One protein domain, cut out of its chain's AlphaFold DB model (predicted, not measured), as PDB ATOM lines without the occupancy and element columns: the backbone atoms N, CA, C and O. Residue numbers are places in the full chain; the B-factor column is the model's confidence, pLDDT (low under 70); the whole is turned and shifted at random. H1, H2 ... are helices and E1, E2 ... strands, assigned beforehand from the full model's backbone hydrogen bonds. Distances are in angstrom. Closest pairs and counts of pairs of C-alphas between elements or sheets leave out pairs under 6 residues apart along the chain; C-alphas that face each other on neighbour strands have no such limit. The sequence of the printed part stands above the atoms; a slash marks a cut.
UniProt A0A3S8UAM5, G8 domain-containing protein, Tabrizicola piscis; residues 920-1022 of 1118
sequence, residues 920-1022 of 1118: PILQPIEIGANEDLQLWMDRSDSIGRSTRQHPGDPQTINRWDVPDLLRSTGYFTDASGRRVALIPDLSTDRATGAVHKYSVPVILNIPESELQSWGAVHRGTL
ATOM      1  N   PRO A 920      18.883 -18.346  62.111       85.00
ATOM      2  CA  PRO A 920      18.110 -18.482  60.880       85.00
ATOM      3  C   PRO A 920      17.071 -19.606  61.008       85.00
ATOM      4  O   PRO A 920      17.392 -20.759  61.298       85.00
ATOM      5  N   ILE A 921      15.801 -19.297  60.743       84.38
ATOM      6  CA  ILE A 921      14.691 -20.254  60.824       84.38
ATOM      7  C   ILE A 921      14.546 -20.938  59.459       84.38
ATOM      8  O   ILE A 921      13.663 -20.623  58.656       84.38
ATOM      9  N   LEU A 922      15.467 -21.867  59.192       81.62
ATOM     10  CA  LEU A 922      15.577 -22.584  57.921       81.62
ATOM     11  C   LEU A 922      14.280 -23.332  57.566       81.62
ATOM     12  O   LEU A 922      13.779 -24.162  58.328       81.62
ATOM     13  N   GLN A 923      13.766 -23.072  56.363       78.00
ATOM     14  CA  GLN A 923      12.652 -23.806  55.755       78.00
ATOM     15  C   GLN A 923      13.177 -24.694  54.609       78.00
ATOM     16  O   GLN A 923      14.218 -24.375  54.034       78.00
ATOM     17  N   PRO A 924      12.504 -25.803  54.242       78.44
ATOM     18  CA  PRO A 924      12.951 -26.646  53.134       78.44
ATOM     19  C   PRO A 924      12.863 -25.909  51.791       78.44
ATOM     20  O   PRO A 924      11.765 -25.632  51.306       78.44
ATOM     21  N   ILE A 925      14.014 -25.630  51.178       92.50
ATOM     22  CA  ILE A 925      14.112 -25.059  49.831       92.50
ATOM     23  C   ILE A 925      14.393 -26.196  48.844       92.50
ATOM     24  O   ILE A 925      15.327 -26.976  49.037       92.50
ATOM     25  N   GLU A 926      13.613 -26.280  47.765       95.25
ATOM     26  CA  GLU A 926      13.896 -27.160  46.625       95.25
ATOM     27  C   GLU A 926      13.918 -26.341  45.326       95.25
ATOM     28  O   GLU A 926      13.067 -25.470  45.150       95.25
ATOM     29  N   ILE A 927      14.853 -26.627  44.411       96.62
ATOM     30  CA  ILE A 927      14.955 -25.945  43.104       96.62
ATOM     31  C   ILE A 927      15.125 -26.922  41.934       96.62
ATOM     32  O   ILE A 927      15.847 -27.919  42.023       96.62
ATOM     33  N   GLY A 928      14.473 -26.618  40.813       96.50
ATOM     34  CA  GLY A 928      14.739 -27.181  39.493       96.50
ATOM     35  C   GLY A 928      15.771 -26.372  38.695       96.50
ATOM     36  O   GLY A 928      16.156 -25.264  39.055       96.50
ATOM     37  N   ALA A 929      16.214 -26.918  37.561       89.38
ATOM     38  CA  ALA A 929      17.403 -26.437  36.839       89.38
ATOM     39  C   ALA A 929      17.285 -25.050  36.169       89.38
ATOM     40  O   ALA A 929      18.253 -24.546  35.612       89.38
ATOM     41  N   ASN A 930      16.086 -24.467  36.136       90.06
ATOM     42  CA  ASN A 930      15.778 -23.204  35.456       90.06
ATOM     43  C   ASN A 930      14.893 -22.306  36.347       90.06
ATOM     44  O   ASN A 930      14.063 -21.536  35.852       90.06
ATOM     45  N   GLU A 931      15.047 -22.435  37.664       95.88
ATOM     46  CA  GLU A 931      14.275 -21.737  38.693       95.88
ATOM     47  C   GLU A 931      15.197 -20.828  39.515       95.88
ATOM     48  O   GLU A 931      16.376 -21.122  39.698       95.88
ATOM     49  N   ASP A 932      14.669 -19.684  39.946       94.62
ATOM     50  CA  ASP A 932      15.414 -18.685  40.714       94.62
ATOM     51  C   ASP A 932      15.454 -19.117  42.199       94.62
ATOM     52  O   ASP A 932      14.425 -19.511  42.754       94.62
ATOM     53  N   LEU A 933      16.625 -19.079  42.847       94.69
ATOM     54  CA  LEU A 933      16.817 -19.570  44.219       94.69
ATOM     55  C   LEU A 933      16.398 -18.496  45.235       94.69
ATOM     56  O   LEU A 933      17.072 -17.482  45.408       94.69
ATOM     57  N   GLN A 934      15.272 -18.730  45.907       92.81
ATOM     58  CA  GLN A 934      14.666 -17.820  46.883       92.81
ATOM     59  C   GLN A 934      15.162 -18.130  48.302       92.81
ATOM     60  O   GLN A 934      14.799 -19.160  48.867       92.81
ATOM     61  N   LEU A 935      15.941 -17.229  48.910       90.69
ATOM     62  CA  LEU A 935      16.433 -17.354  50.293       90.69
ATOM     63  C   LEU A 935      15.429 -16.761  51.303       90.69
ATOM     64  O   LEU A 935      15.776 -16.026  52.227       90.69
ATOM     65  N   TRP A 936      14.143 -17.051  51.091       89.31
ATOM     66  CA  TRP A 936      13.028 -16.464  51.837       89.31
ATOM     67  C   TRP A 936      12.802 -17.216  53.152       89.31
ATOM     68  O   TRP A 936      11.964 -18.111  53.242       89.31
ATOM     69  N   MET A 937      13.576 -16.846  54.171       86.62
ATOM     70  CA  MET A 937      13.505 -17.414  55.518       86.62
ATOM     71  C   MET A 937      13.127 -16.363  56.570       86.62
ATOM     72  O   MET A 937      13.344 -15.161  56.385       86.62
ATOM     73  N   ASP A 938      12.580 -16.830  57.689       89.69
ATOM     74  CA  ASP A 938      12.488 -16.028  58.909       89.69
ATOM     75  C   ASP A 938      13.807 -16.139  59.690       89.69
ATOM     76  O   ASP A 938      14.575 -17.084  59.505       89.69
ATOM     77  N   ARG A 939      14.069 -15.190  60.588       91.06
ATOM     78  CA  ARG A 939      15.239 -15.180  61.474       91.06
ATOM     79  C   ARG A 939      14.878 -14.640  62.856       91.06
ATOM     80  O   ARG A 939      13.871 -13.946  63.010       91.06
ATOM     81  N   SER A 940      15.701 -14.952  63.849       92.56
ATOM     82  CA  SER A 940      15.724 -14.284  65.155       92.56
ATOM     83  C   SER A 940      17.028 -13.495  65.305       92.56
ATOM     84  O   SER A 940      18.061 -13.942  64.818       92.56
ATOM     85  N   ASP A 941      16.978 -12.362  65.996       94.19
ATOM     86  CA  ASP A 941      18.109 -11.537  66.428       94.19
ATOM     87  C   ASP A 941      17.812 -10.922  67.814       94.19
ATOM     88  O   ASP A 941      16.752 -11.175  68.397       94.19
ATOM     89  N   SER A 942      18.721 -10.105  68.357       95.12
ATOM     90  CA  SER A 942      18.546  -9.481  69.677       95.12
ATOM     91  C   SER A 942      17.371  -8.492  69.763       95.12
ATOM     92  O   SER A 942      16.907  -8.192  70.863       95.12
ATOM     93  N   ILE A 943      16.836  -8.006  68.639       94.94
ATOM     94  CA  ILE A 943      15.613  -7.188  68.604       94.94
ATOM     95  C   ILE A 943      14.369  -8.092  68.611       94.94
ATOM     96  O   ILE A 943      13.363  -7.769  69.245       94.94
ATOM     97  N   GLY A 944      14.422  -9.233  67.920       92.62
ATOM     98  CA  GLY A 944      13.375 -10.247  67.929       92.62
ATOM     99  C   GLY A 944      13.320 -11.056  66.638       92.62
ATOM    100  O   GLY A 944      14.332 -11.298  65.993       92.62
ATOM    101  N   ARG A 945      12.121 -11.500  66.245       91.38
ATOM    102  CA  ARG A 945      11.926 -12.219  64.977       91.38
ATOM    103  C   ARG A 945      11.571 -11.275  63.841       91.38
ATOM    104  O   ARG A 945      10.672 -10.452  63.993       91.38
ATOM    105  N   SER A 946      12.224 -11.468  62.703       89.12
ATOM    106  CA  SER A 946      11.964 -10.767  61.446       89.12
ATOM    107  C   SER A 946      11.887 -11.766  60.289       89.12
ATOM    108  O   SER A 946      12.441 -12.865  60.355       89.12
ATOM    109  N   THR A 947      11.188 -11.398  59.218       86.69
ATOM    110  CA  THR A 947      11.272 -12.101  57.934       86.69
ATOM    111  C   THR A 947      12.371 -11.425  57.123       86.69
ATOM    112  O   THR A 947      12.338 -10.212  56.965       86.69
ATOM    113  N   ARG A 948      13.341 -12.182  56.596       85.81
ATOM    114  CA  ARG A 948      14.487 -11.637  55.836       85.81
ATOM    115  C   ARG A 948      14.085 -10.990  54.499       85.81
ATOM    116  O   ARG A 948      14.828 -10.205  53.919       85.81
ATOM    117  N   GLN A 949      12.923 -11.378  53.984       87.00
ATOM    118  CA  GLN A 949      12.402 -11.015  52.669       87.00
ATOM    119  C   GLN A 949      11.591  -9.710  52.713       87.00
ATOM    120  O   GLN A 949      10.546  -9.671  53.358       87.00
ATOM    121  N   HIS A 950      11.993  -8.691  51.940       88.88
ATOM    122  CA  HIS A 950      11.256  -7.421  51.819       88.88
ATOM    123  C   HIS A 950      10.803  -7.151  50.371       88.88
ATOM    124  O   HIS A 950      11.524  -7.482  49.428       88.88
ATOM    125  N   PRO A 951       9.667  -6.460  50.135       86.00
ATOM    126  CA  PRO A 951       9.219  -6.116  48.779       86.00
ATOM    127  C   PRO A 951      10.209  -5.258  47.971       86.00
ATOM    128  O   PRO A 951      10.174  -5.276  46.740       86.00
ATOM    129  N   GLY A 952      11.073  -4.500  48.658       86.25
ATOM    130  CA  GLY A 952      12.131  -3.682  48.057       86.25
ATOM    131  C   GLY A 952      13.489  -4.377  47.927       86.25
ATOM    132  O   GLY A 952      14.371  -3.835  47.261       86.25
ATOM    133  N   ASP A 953      13.669  -5.549  48.536       91.50
ATOM    134  CA  ASP A 953      14.891  -6.350  48.459       91.50
ATOM    135  C   ASP A 953      14.545  -7.849  48.527       91.50
ATOM    136  O   ASP A 953      14.422  -8.411  49.617       91.50
ATOM    137  N   PRO A 954      14.332  -8.507  47.371       87.94
ATOM    138  CA  PRO A 954      13.623  -9.778  47.325       87.94
ATOM    139  C   PRO A 954      14.509 -11.021  47.537       87.94
ATOM    140  O   PRO A 954      14.093 -12.096  47.100       87.94
ATOM    141  N   GLN A 955      15.708 -10.886  48.130       90.62
ATOM    142  CA  GLN A 955      16.597 -11.973  48.608       90.62
ATOM    143  C   GLN A 955      16.551 -13.248  47.729       90.62
ATOM    144  O   GLN A 955      16.235 -14.352  48.177       90.62
ATOM    145  N   THR A 956      16.784 -13.062  46.425       91.50
ATOM    146  CA  THR A 956      16.671 -14.094  45.381       91.50
ATOM    147  C   THR A 956      17.934 -14.096  44.531       91.50
ATOM    148  O   THR A 956      18.307 -13.061  43.979       91.50
ATOM    149  N   ILE A 957      18.546 -15.266  44.377       92.69
ATOM    150  CA  ILE A 957      19.657 -15.524  43.458       92.69
ATOM    151  C   ILE A 957      19.065 -15.926  42.102       92.69
ATOM    152  O   ILE A 957      18.151 -16.753  42.033       92.69
ATOM    153  N   ASN A 958      19.545 -15.331  41.009       92.06
ATOM    154  CA  ASN A 958      18.978 -15.581  39.686       92.06
ATOM    155  C   ASN A 958      19.317 -17.002  39.211       92.06
ATOM    156  O   ASN A 958      20.431 -17.478  39.431       92.06
ATOM    157  N   ARG A 959      18.413 -17.662  38.477       94.00
ATOM    158  CA  ARG A 959      18.681 -18.977  37.858       94.00
ATOM    159  C   ARG A 959      19.951 -19.015  36.998       94.00
ATOM    160  O   ARG A 959      20.484 -20.093  36.769       94.00
ATOM    161  N   TRP A 960      20.397 -17.868  36.476       92.81
ATOM    162  CA  TRP A 960      21.623 -17.767  35.678       92.81
ATOM    163  C   TRP A 960      22.897 -17.783  36.537       92.81
ATOM    164  O   TRP A 960      23.928 -18.227  36.047       92.81
ATOM    165  N   ASP A 961      22.810 -17.379  37.810       93.00
ATOM    166  CA  ASP A 961      23.920 -17.400  38.775       93.00
ATOM    167  C   ASP A 961      24.034 -18.771  39.479       93.00
ATOM    168  O   ASP A 961      25.118 -19.192  39.886       93.00
ATOM    169  N   VAL A 962      22.919 -19.511  39.593       95.06
ATOM    170  CA  VAL A 962      22.847 -20.837  40.243       95.06
ATOM    171  C   VAL A 962      23.881 -21.857  39.708       95.06
ATOM    172  O   VAL A 962      24.489 -22.541  40.534       95.06
ATOM    173  N   PRO A 963      24.156 -21.978  38.391       95.06
ATOM    174  CA  PRO A 963      25.230 -22.831  37.871       95.06
ATOM    175  C   PRO A 963      26.624 -22.501  38.416       95.06
ATOM    176  O   PRO A 963      27.423 -23.412  38.637       95.06
ATOM    177  N   ASP A 964      26.917 -21.222  38.650       93.06
ATOM    178  CA  ASP A 964      28.226 -20.737  39.100       93.06
ATOM    179  C   ASP A 964      28.359 -20.866  40.622       93.06
ATOM    180  O   ASP A 964      29.380 -21.343  41.127       93.06
ATOM    181  N   LEU A 965      27.271 -20.586  41.347       94.38
ATOM    182  CA  LEU A 965      27.124 -20.919  42.760       94.38
ATOM    183  C   LEU A 965      27.395 -22.411  43.003       94.38
ATOM    184  O   LEU A 965      28.288 -22.750  43.780       94.38
ATOM    185  N   LEU A 966      26.697 -23.297  42.281       95.94
ATOM    186  CA  LEU A 966      26.826 -24.752  42.416       95.94
ATOM    187  C   LEU A 966      28.157 -25.304  41.887       95.94
ATOM    188  O   LEU A 966      28.577 -26.377  42.323       95.94
ATOM    189  N   ARG A 967      28.861 -24.589  41.000       94.31
ATOM    190  CA  ARG A 967      30.251 -24.909  40.634       94.31
ATOM    191  C   ARG A 967      31.211 -24.674  41.801       94.31
ATOM    192  O   ARG A 967      32.118 -25.478  41.996       94.31
ATOM    193  N   SER A 968      31.003 -23.610  42.579       89.38
ATOM    194  CA  SER A 968      31.838 -23.303  43.748       89.38
ATOM    195  C   SER A 968      31.526 -24.194  44.961       89.38
ATOM    196  O   SER A 968      32.429 -24.830  45.509       89.38
ATOM    197  N   THR A 969      30.252 -24.322  45.344       91.12
ATOM    198  CA  THR A 969      29.830 -25.125  46.504       91.12
ATOM    199  C   THR A 969      29.881 -26.625  46.203       91.12
ATOM    200  O   THR A 969      30.481 -27.401  46.952       91.12
ATOM    201  N   GLY A 970      29.352 -27.050  45.056       94.69
ATOM    202  CA  GLY A 970      29.091 -28.455  44.748       94.69
ATOM    203  C   GLY A 970      27.798 -28.954  45.401       94.69
ATOM    204  O   GLY A 970      26.931 -28.175  45.796       94.69
ATOM    205  N   TYR A 971      27.644 -30.273  45.500       95.69
ATOM    206  CA  TYR A 971      26.472 -30.897  46.120       95.69
ATOM    207  C   TYR A 971      26.798 -32.255  46.743       95.69
ATOM    208  O   TYR A 971      27.724 -32.947  46.326       95.69
ATOM    209  N   PHE A 972      25.990 -32.662  47.710       95.38
ATOM    210  CA  PHE A 972      26.025 -33.955  48.380       95.38
ATOM    211  C   PHE A 972      24.820 -34.812  47.965       95.38
ATOM    212  O   PHE A 972      23.878 -34.326  47.332       95.38
ATOM    213  N   THR A 973      24.821 -36.080  48.366       94.81
ATOM    214  CA  THR A 973      23.643 -36.959  48.350       94.81
ATOM    215  C   THR A 973      23.185 -37.229  49.786       94.81
ATOM    216  O   THR A 973      23.982 -37.684  50.599       94.81
ATOM    217  N   ASP A 974      21.922 -36.969  50.127       92.31
ATOM    218  CA  ASP A 974      21.391 -37.243  51.470       92.31
ATOM    219  C   ASP A 974      21.095 -38.739  51.708       92.31
ATOM    220  O   ASP A 974      21.081 -39.555  50.782       92.31
ATOM    221  N   ALA A 975      20.797 -39.111  52.958       89.12
ATOM    222  CA  ALA A 975      20.465 -40.488  53.340       89.12
ATOM    223  C   ALA A 975      19.206 -41.069  52.646       89.12
ATOM    224  O   ALA A 975      18.949 -42.269  52.747       89.12
ATOM    225  N   SER A 976      18.422 -40.249  51.933       90.44
ATOM    226  CA  SER A 976      17.279 -40.682  51.115       90.44
ATOM    227  C   SER A 976      17.591 -40.784  49.611       90.44
ATOM    228  O   SER A 976      16.743 -41.240  48.842       90.44
ATOM    229  N   GLY A 977      18.801 -40.405  49.185       90.88
ATOM    230  CA  GLY A 977      19.235 -40.387  47.785       90.88
ATOM    231  C   GLY A 977      18.898 -39.098  47.025       90.88
ATOM    232  O   GLY A 977      19.013 -39.075  45.797       90.88
ATOM    233  N   ARG A 978      18.473 -38.029  47.713       94.56
ATOM    234  CA  ARG A 978      18.265 -36.706  47.102       94.56
ATOM    235  C   ARG A 978      19.593 -35.965  47.005       94.56
ATOM    236  O   ARG A 978      20.440 -36.097  47.883       94.56
ATOM    237  N   ARG A 979      19.765 -35.151  45.962       96.12
ATOM    238  CA  ARG A 979      20.912 -34.239  45.852       96.12
ATOM    239  C   ARG A 979      20.636 -32.978  46.666       96.12
ATOM    240  O   ARG A 979      19.534 -32.440  46.583       96.12
ATOM    241  N   VAL A 980      21.616 -32.522  47.439       95.12
ATOM    242  CA  VAL A 980      21.507 -31.353  48.325       95.12
ATOM    243  C   VAL A 980      22.757 -30.493  48.177       95.12
ATOM    244  O   VAL A 980      23.865 -30.995  48.352       95.12
ATOM    245  N   ALA A 981      22.600 -29.213  47.857       95.06
ATOM    246  CA  ALA A 981      23.668 -28.231  48.008       95.06
ATOM    247  C   ALA A 981      23.612 -27.614  49.405       95.06
ATOM    248  O   ALA A 981      22.528 -27.433  49.962       95.06
ATOM    249  N   LEU A 982      24.774 -27.264  49.941       93.25
ATOM    250  CA  LEU A 982      24.897 -26.423  51.124       93.25
ATOM    251  C   LEU A 982      25.398 -25.068  50.638       93.25
ATOM    252  O   LEU A 982      26.471 -24.982  50.038       93.25
ATOM    253  N   ILE A 983      24.560 -24.046  50.783       93.25
ATOM    254  CA  ILE A 983      24.827 -22.697  50.289       93.25
ATOM    255  C   ILE A 983      25.294 -21.841  51.473       93.25
ATOM    256  O   ILE A 983      24.498 -21.659  52.395       93.25
ATOM    257  N   PRO A 984      26.544 -21.335  51.478       91.94
ATOM    258  CA  PRO A 984      27.017 -20.409  52.502       91.94
ATOM    259  C   PRO A 984      26.194 -19.122  52.483       91.94
ATOM    260  O   PRO A 984      25.944 -18.558  51.414       91.94
ATOM    261  N   ASP A 985      25.776 -18.671  53.659       91.75
ATOM    262  CA  ASP A 985      24.845 -17.561  53.828       91.75
ATOM    263  C   ASP A 985      25.130 -16.804  55.138       91.75
ATOM    264  O   ASP A 985      25.804 -17.317  56.040       91.75
ATOM    265  N   LEU A 986      24.662 -15.558  55.218       91.94
ATOM    266  CA  LEU A 986      25.024 -14.598  56.260       91.94
ATOM    267  C   LEU A 986      23.806 -13.789  56.712       91.94
ATOM    268  O   LEU A 986      23.096 -13.213  55.886       91.94
ATOM    269  N   SER A 987      23.624 -13.687  58.029       92.19
ATOM    270  CA  SER A 987      22.620 -12.827  58.669       92.19
ATOM    271  C   SER A 987      23.248 -11.976  59.766       92.19
ATOM    272  O   SER A 987      24.129 -12.444  60.484       92.19
ATOM    273  N   THR A 988      22.782 -10.734  59.916       93.12
ATOM    274  CA  THR A 988      23.352  -9.769  60.876       93.12
ATOM    275  C   THR A 988      22.389  -9.435  62.003       93.12
ATOM    276  O   THR A 988      21.226  -9.115  61.750       93.12
ATOM    277  N   ASP A 989      22.884  -9.424  63.239       94.56
ATOM    278  CA  ASP A 989      22.157  -8.880  64.378       94.56
ATOM    279  C   ASP A 989      21.905  -7.381  64.177       94.56
ATOM    280  O   ASP A 989      22.829  -6.565  64.137       94.56
ATOM    281  N   ARG A 990      20.627  -7.020  64.074       94.75
ATOM    282  CA  ARG A 990      20.189  -5.668  63.718       94.75
ATOM    283  C   ARG A 990      20.606  -4.593  64.727       94.75
ATOM    284  O   ARG A 990      20.894  -3.464  64.330       94.75
ATOM    285  N   ALA A 991      20.679  -4.917  66.020       94.81
ATOM    286  CA  ALA A 991      21.041  -3.941  67.048       94.81
ATOM    287  C   ALA A 991      22.552  -3.677  67.130       94.81
ATOM    288  O   ALA A 991      22.945  -2.566  67.488       94.81
ATOM    289  N   THR A 992      23.388  -4.679  66.846       91.38
ATOM    290  CA  THR A 992      24.834  -4.652  67.141       91.38
ATOM    291  C   THR A 992      25.743  -4.716  65.918       91.38
ATOM    292  O   THR A 992      26.912  -4.357  66.036       91.38
ATOM    293  N   GLY A 993      25.245  -5.174  64.767       91.75
ATOM    294  CA  GLY A 993      26.075  -5.446  63.592       91.75
ATOM    295  C   GLY A 993      26.793  -6.801  63.616       91.75
ATOM    296  O   GLY A 993      27.589  -7.075  62.723       91.75
ATOM    297  N   ALA A 994      26.549  -7.658  64.615       91.25
ATOM    298  CA  ALA A 994      27.217  -8.955  64.719       91.25
ATOM    299  C   ALA A 994      26.739  -9.929  63.625       91.25
ATOM    300  O   ALA A 994      25.562 -10.284  63.565       91.25
ATOM    301  N   VAL A 995      27.658 -10.373  62.768       91.38
ATOM    302  CA  VAL A 995      27.379 -11.293  61.655       91.38
ATOM    303  C   VAL A 995      27.378 -12.751  62.130       91.38
ATOM    304  O   VAL A 995      28.180 -13.148  62.974       91.38
ATOM    305  N   HIS A 996      26.491 -13.567  61.564       91.12
ATOM    306  CA  HIS A 996      26.413 -15.012  61.774       91.12
ATOM    307  C   HIS A 996      26.396 -15.745  60.425       91.12
ATOM    308  O   HIS A 996      25.552 -15.460  59.574       91.12
ATOM    309  N   LYS A 997      27.328 -16.693  60.252       91.75
ATOM    310  CA  LYS A 997      27.525 -17.496  59.036       91.75
ATOM    311  C   LYS A 997      26.986 -18.911  59.213       91.75
ATOM    312  O   LYS A 997      27.261 -19.554  60.223       91.75
ATOM    313  N   TYR A 998      26.230 -19.383  58.226       90.69
ATOM    314  CA  TYR A 998      25.544 -20.677  58.242       90.69
ATOM    315  C   TYR A 998      25.435 -21.280  56.834       90.69
ATOM    316  O   TYR A 998      25.647 -20.600  55.831       90.69
ATOM    317  N   SER A 999      25.090 -22.570  56.761       91.69
ATOM    318  CA  SER A 999      24.750 -23.252  55.506       91.69
ATOM    319  C   SER A 999      23.239 -23.375  55.337       91.69
ATOM    320  O   SER A 999      22.546 -23.878  56.221       91.69
ATOM    321  N   VAL A1000      22.733 -23.012  54.160       92.31
ATOM    322  CA  VAL A1000      21.346 -23.265  53.749       92.31
ATOM    323  C   VAL A1000      21.278 -24.573  52.948       92.31
ATOM    324  O   VAL A1000      21.877 -24.650  51.870       92.31
ATOM    325  N   PRO A1001      20.558 -25.609  53.423       92.62
ATOM    326  CA  PRO A1001      20.399 -26.862  52.693       92.62
ATOM    327  C   PRO A1001      19.337 -26.730  51.590       92.62
ATOM    328  O   PRO A1001      18.139 -26.640  51.863       92.62
ATOM    329  N   VAL A1002      19.777 -26.765  50.331       95.31
ATOM    330  CA  VAL A1002      18.926 -26.631  49.138       95.31
ATOM    331  C   VAL A1002      18.829 -27.968  48.407       95.31
ATOM    332  O   VAL A1002      19.827 -28.503  47.920       95.31
ATOM    333  N   ILE A1003      17.620 -28.515  48.290       96.25
ATOM    334  CA  ILE A1003      17.357 -29.776  47.587       96.25
ATOM    335  C   ILE A1003      17.364 -29.531  46.074       96.25
ATOM    336  O   ILE A1003      16.592 -28.734  45.539       96.25
ATOM    337  N   LEU A1004      18.233 -30.247  45.365       97.12
ATOM    338  CA  LEU A1004      18.427 -30.103  43.928       97.12
ATOM    339  C   LEU A1004      17.555 -31.109  43.171       97.12
ATOM    340  O   LEU A1004      17.973 -32.239  42.888       97.12
ATOM    341  N   ASN A1005      16.378 -30.664  42.727       96.75
ATOM    342  CA  ASN A1005      15.521 -31.376  41.768       96.75
ATOM    343  C   ASN A1005      16.074 -31.272  40.324       96.75
ATOM    344  O   ASN A1005      15.339 -31.190  39.341       96.75
ATOM    345  N   ILE A1006      17.406 -31.297  40.208       95.94
ATOM    346  CA  ILE A1006      18.211 -31.107  39.001       95.94
ATOM    347  C   ILE A1006      18.850 -32.458  38.633       95.94
ATOM    348  O   ILE A1006      19.358 -33.144  39.531       95.94
ATOM    349  N   PRO A1007      18.838 -32.895  37.359       95.00
ATOM    350  CA  PRO A1007      19.550 -34.090  36.908       95.00
ATOM    351  C   PRO A1007      21.056 -34.017  37.188       95.00
ATOM    352  O   PRO A1007      21.698 -32.999  36.947       95.00
ATOM    353  N   GLU A1008      21.655 -35.130  37.614       94.06
ATOM    354  CA  GLU A1008      23.104 -35.206  37.852       94.06
ATOM    355  C   GLU A1008      23.928 -34.847  36.602       94.06
ATOM    356  O   GLU A1008      24.922 -34.137  36.707       94.06
ATOM    357  N   SER A1009      23.477 -35.246  35.408       95.12
ATOM    358  CA  SER A1009      24.119 -34.885  34.138       95.12
ATOM    359  C   SER A1009      24.115 -33.381  33.843       95.12
ATOM    360  O   SER A1009      24.971 -32.904  33.108       95.12
ATOM    361  N   GLU A1010      23.149 -32.639  34.389       96.62
ATOM    362  CA  GLU A1010      23.034 -31.189  34.215       96.62
ATOM    363  C   GLU A1010      23.956 -30.470  35.208       96.62
ATOM    364  O   GLU A1010      24.775 -29.654  34.789       96.62
ATOM    365  N   LEU A1011      23.968 -30.901  36.476       96.50
ATOM    366  CA  LEU A1011      24.932 -30.446  37.488       96.50
ATOM    367  C   LEU A1011      26.387 -30.684  37.044       96.50
ATOM    368  O   LEU A1011      27.218 -29.780  37.115       96.50
ATOM    369  N   GLN A1012      26.685 -31.874  36.513       94.44
ATOM    370  CA  GLN A1012      27.995 -32.191  35.937       94.44
ATOM    371  C   GLN A1012      28.329 -31.300  34.724       94.44
ATOM    372  O   GLN A1012      29.483 -30.911  34.567       94.44
ATOM    373  N   SER A1013      27.342 -30.930  33.894       95.81
ATOM    374  CA  SER A1013      27.544 -30.015  32.755       95.81
ATOM    375  C   SER A1013      27.870 -28.578  33.177       95.81
ATOM    376  O   SER A1013      28.569 -27.874  32.455       95.81
ATOM    377  N   TRP A1014      27.423 -28.164  34.367       94.94
ATOM    378  CA  TRP A1014      27.753 -26.868  34.972       94.94
ATOM    379  C   TRP A1014      29.103 -26.877  35.706       94.94
ATOM    380  O   TRP A1014      29.588 -25.819  36.107       94.94
ATOM    381  N   GLY A1015      29.713 -28.054  35.887       96.19
ATOM    382  CA  GLY A1015      30.937 -28.251  36.665       96.19
ATOM    383  C   GLY A1015      30.715 -28.412  38.173       96.19
ATOM    384  O   GLY A1015      31.683 -28.357  38.927       96.19
ATOM    385  N   ALA A1016      29.474 -28.614  38.633       96.44
ATOM    386  CA  ALA A1016      29.178 -28.812  40.050       96.44
ATOM    387  C   ALA A1016      29.715 -30.167  40.547       96.44
ATOM    388  O   ALA A1016      29.370 -31.229  40.021       96.44
ATOM    389  N   VAL A1017      30.567 -30.133  41.576       95.62
ATOM    390  CA  VAL A1017      31.268 -31.316  42.099       95.62
ATOM    391  C   VAL A1017      30.400 -32.068  43.109       95.62
ATOM    392  O   VAL A1017      29.905 -31.478  44.068       95.62
ATOM    393  N   HIS A1018      30.270 -33.389  42.943       95.38
ATOM    394  CA  HIS A1018      29.672 -34.244  43.968       95.38
ATOM    395  C   HIS A1018      30.656 -34.443  45.132       95.38
ATOM    396  O   HIS A1018      31.704 -35.069  44.967       95.38
ATOM    397  N   ARG A1019      30.313 -33.909  46.307       92.50
ATOM    398  CA  ARG A1019      31.110 -33.923  47.543       92.50
ATOM    399  C   ARG A1019      30.993 -35.232  48.338       92.50
ATOM    400  O   ARG A1019      31.812 -35.476  49.215       92.50
ATOM    401  N   GLY A1020      30.025 -36.094  48.010       92.38
ATOM    402  CA  GLY A1020      29.788 -37.378  48.680       92.38
ATOM    403  C   GLY A1020      28.440 -37.437  49.396       92.38
ATOM    404  O   GLY A1020      27.519 -36.691  49.069       92.38
ATOM    405  N   THR A1021      28.302 -38.344  50.362       91.69
ATOM    406  CA  THR A1021      27.090 -38.435  51.189       91.69
ATOM    407  C   THR A1021      27.074 -37.312  52.227       91.69
ATOM    408  O   THR A1021      28.100 -37.056  52.851       91.69
ATOM    409  N   LEU A1022      25.924 -36.665  52.427       90.81
ATOM    410  CA  LEU A1022      25.710 -35.736  53.537       90.81
ATOM    411  C   LEU A1022      25.485 -36.535  54.825       90.81
ATOM    412  O   LEU A1022      24.545 -37.333  54.888       90.81
TER     413      LEU A1022
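AT A GLANCE: This is residues 920 to 1022 of the 1118 residues of the protein "G8 domain-containing protein" of Tabrizicola piscis (UniProt A0A3S8UAM5). A long, twisted two-stranded hairpin, E5 and E6, makes the length of the domain, and at one end the short strands E1, E4 and E7 widen it into a five-stranded sheet, with helix H1 crossing over E5 and H2 near that end. A small separate hairpin, E2 and E3, lies toward the other end, and the long unnamed stretch 948 to 961 leads from it back to H1. The 103 printed residues run E1 E2 E3 H1 E4 E5 E6 H2 E7; the large sheet is mixed, in the order E1 E6 E5 E4 E7, and the small one is antiparallel. The class is mixed, helices and strands, with 50 residues, under half, in named elements. The whole is compact, with a radius of gyration of the C-alphas of 14.8 A, but elongated, spanning 45 by 29 by 21 A.

HOW THE PARTS SIT: E5, residues 979 to 988, and E6, residues 995 to 1004, form an antiparallel hairpin, with N 985 and O 998 2.9 A apart. With E4, residues 971 to 973, they make a meander, each strand the antiparallel neighbour of the one before; N 972 and O 980 are 2.8 A apart. The pairing is staggered: E5 pairs with E4 over residues 979 to 980 and with E6 over 980 to 988. Edge strand E1, residues 925 to 927, is parallel to E6, with N 1003 and O 925 2.9 A apart. Edge strand E7, residues 1018 to 1021, is parallel to E4, with N 1019 and O 971 2.8 A apart. The sheet is strongly twisted, but only just, with C-alphas up to 4.5 A off its best plane. H1, residues 962 to 969, is on the sheet at a height of 8.2 A, over E5 and across the strands at 84 degrees to E5 on the local plane; their closest C-alphas, of Thr 969 and Ile 983, are 6.7 A apart. H2, residues 1008 to 1013, only grazes the sheet. E6, H2 and E7 form a split strand-helix-strand unit, two strands of one sheet with a helix between them along the chain and with E5 and E4 between them in the sheet, and its crossover is right-handed. H1 and H2 are close but not clearly touching, about perpendicular at 85 degrees; the closest C-alphas, of Pro 963 and Leu 1011, are 7.6 A apart. E2, residues 938 to 940, and E3, residues 945 to 947, form a hairpin, with N 939 and O 946 2.8 A apart. E2 is apart from E5, but only just, at 8.2 A. In H1 and H2 every O i to N i+4 pair is within hydrogen-bond range.

IN THESE COORDINATES: E5 measures 28.8 A, from C-alpha 979 at (20.912, -34.239, 45.852) to C-alpha 988 at (23.352, -9.769, 60.876), and E6 27.4 A. H1 measures 10.3 A. E7 ends with C-alpha 1021 at (27.090, -38.435, 51.189).

THE WHOLE: The C-alphas farthest apart, of Ala 991 and Ser 1009, are 45.3 A apart. The printed part has no cut, and the link E3 to H1 is long. No printed residue has a pLDDT under 70.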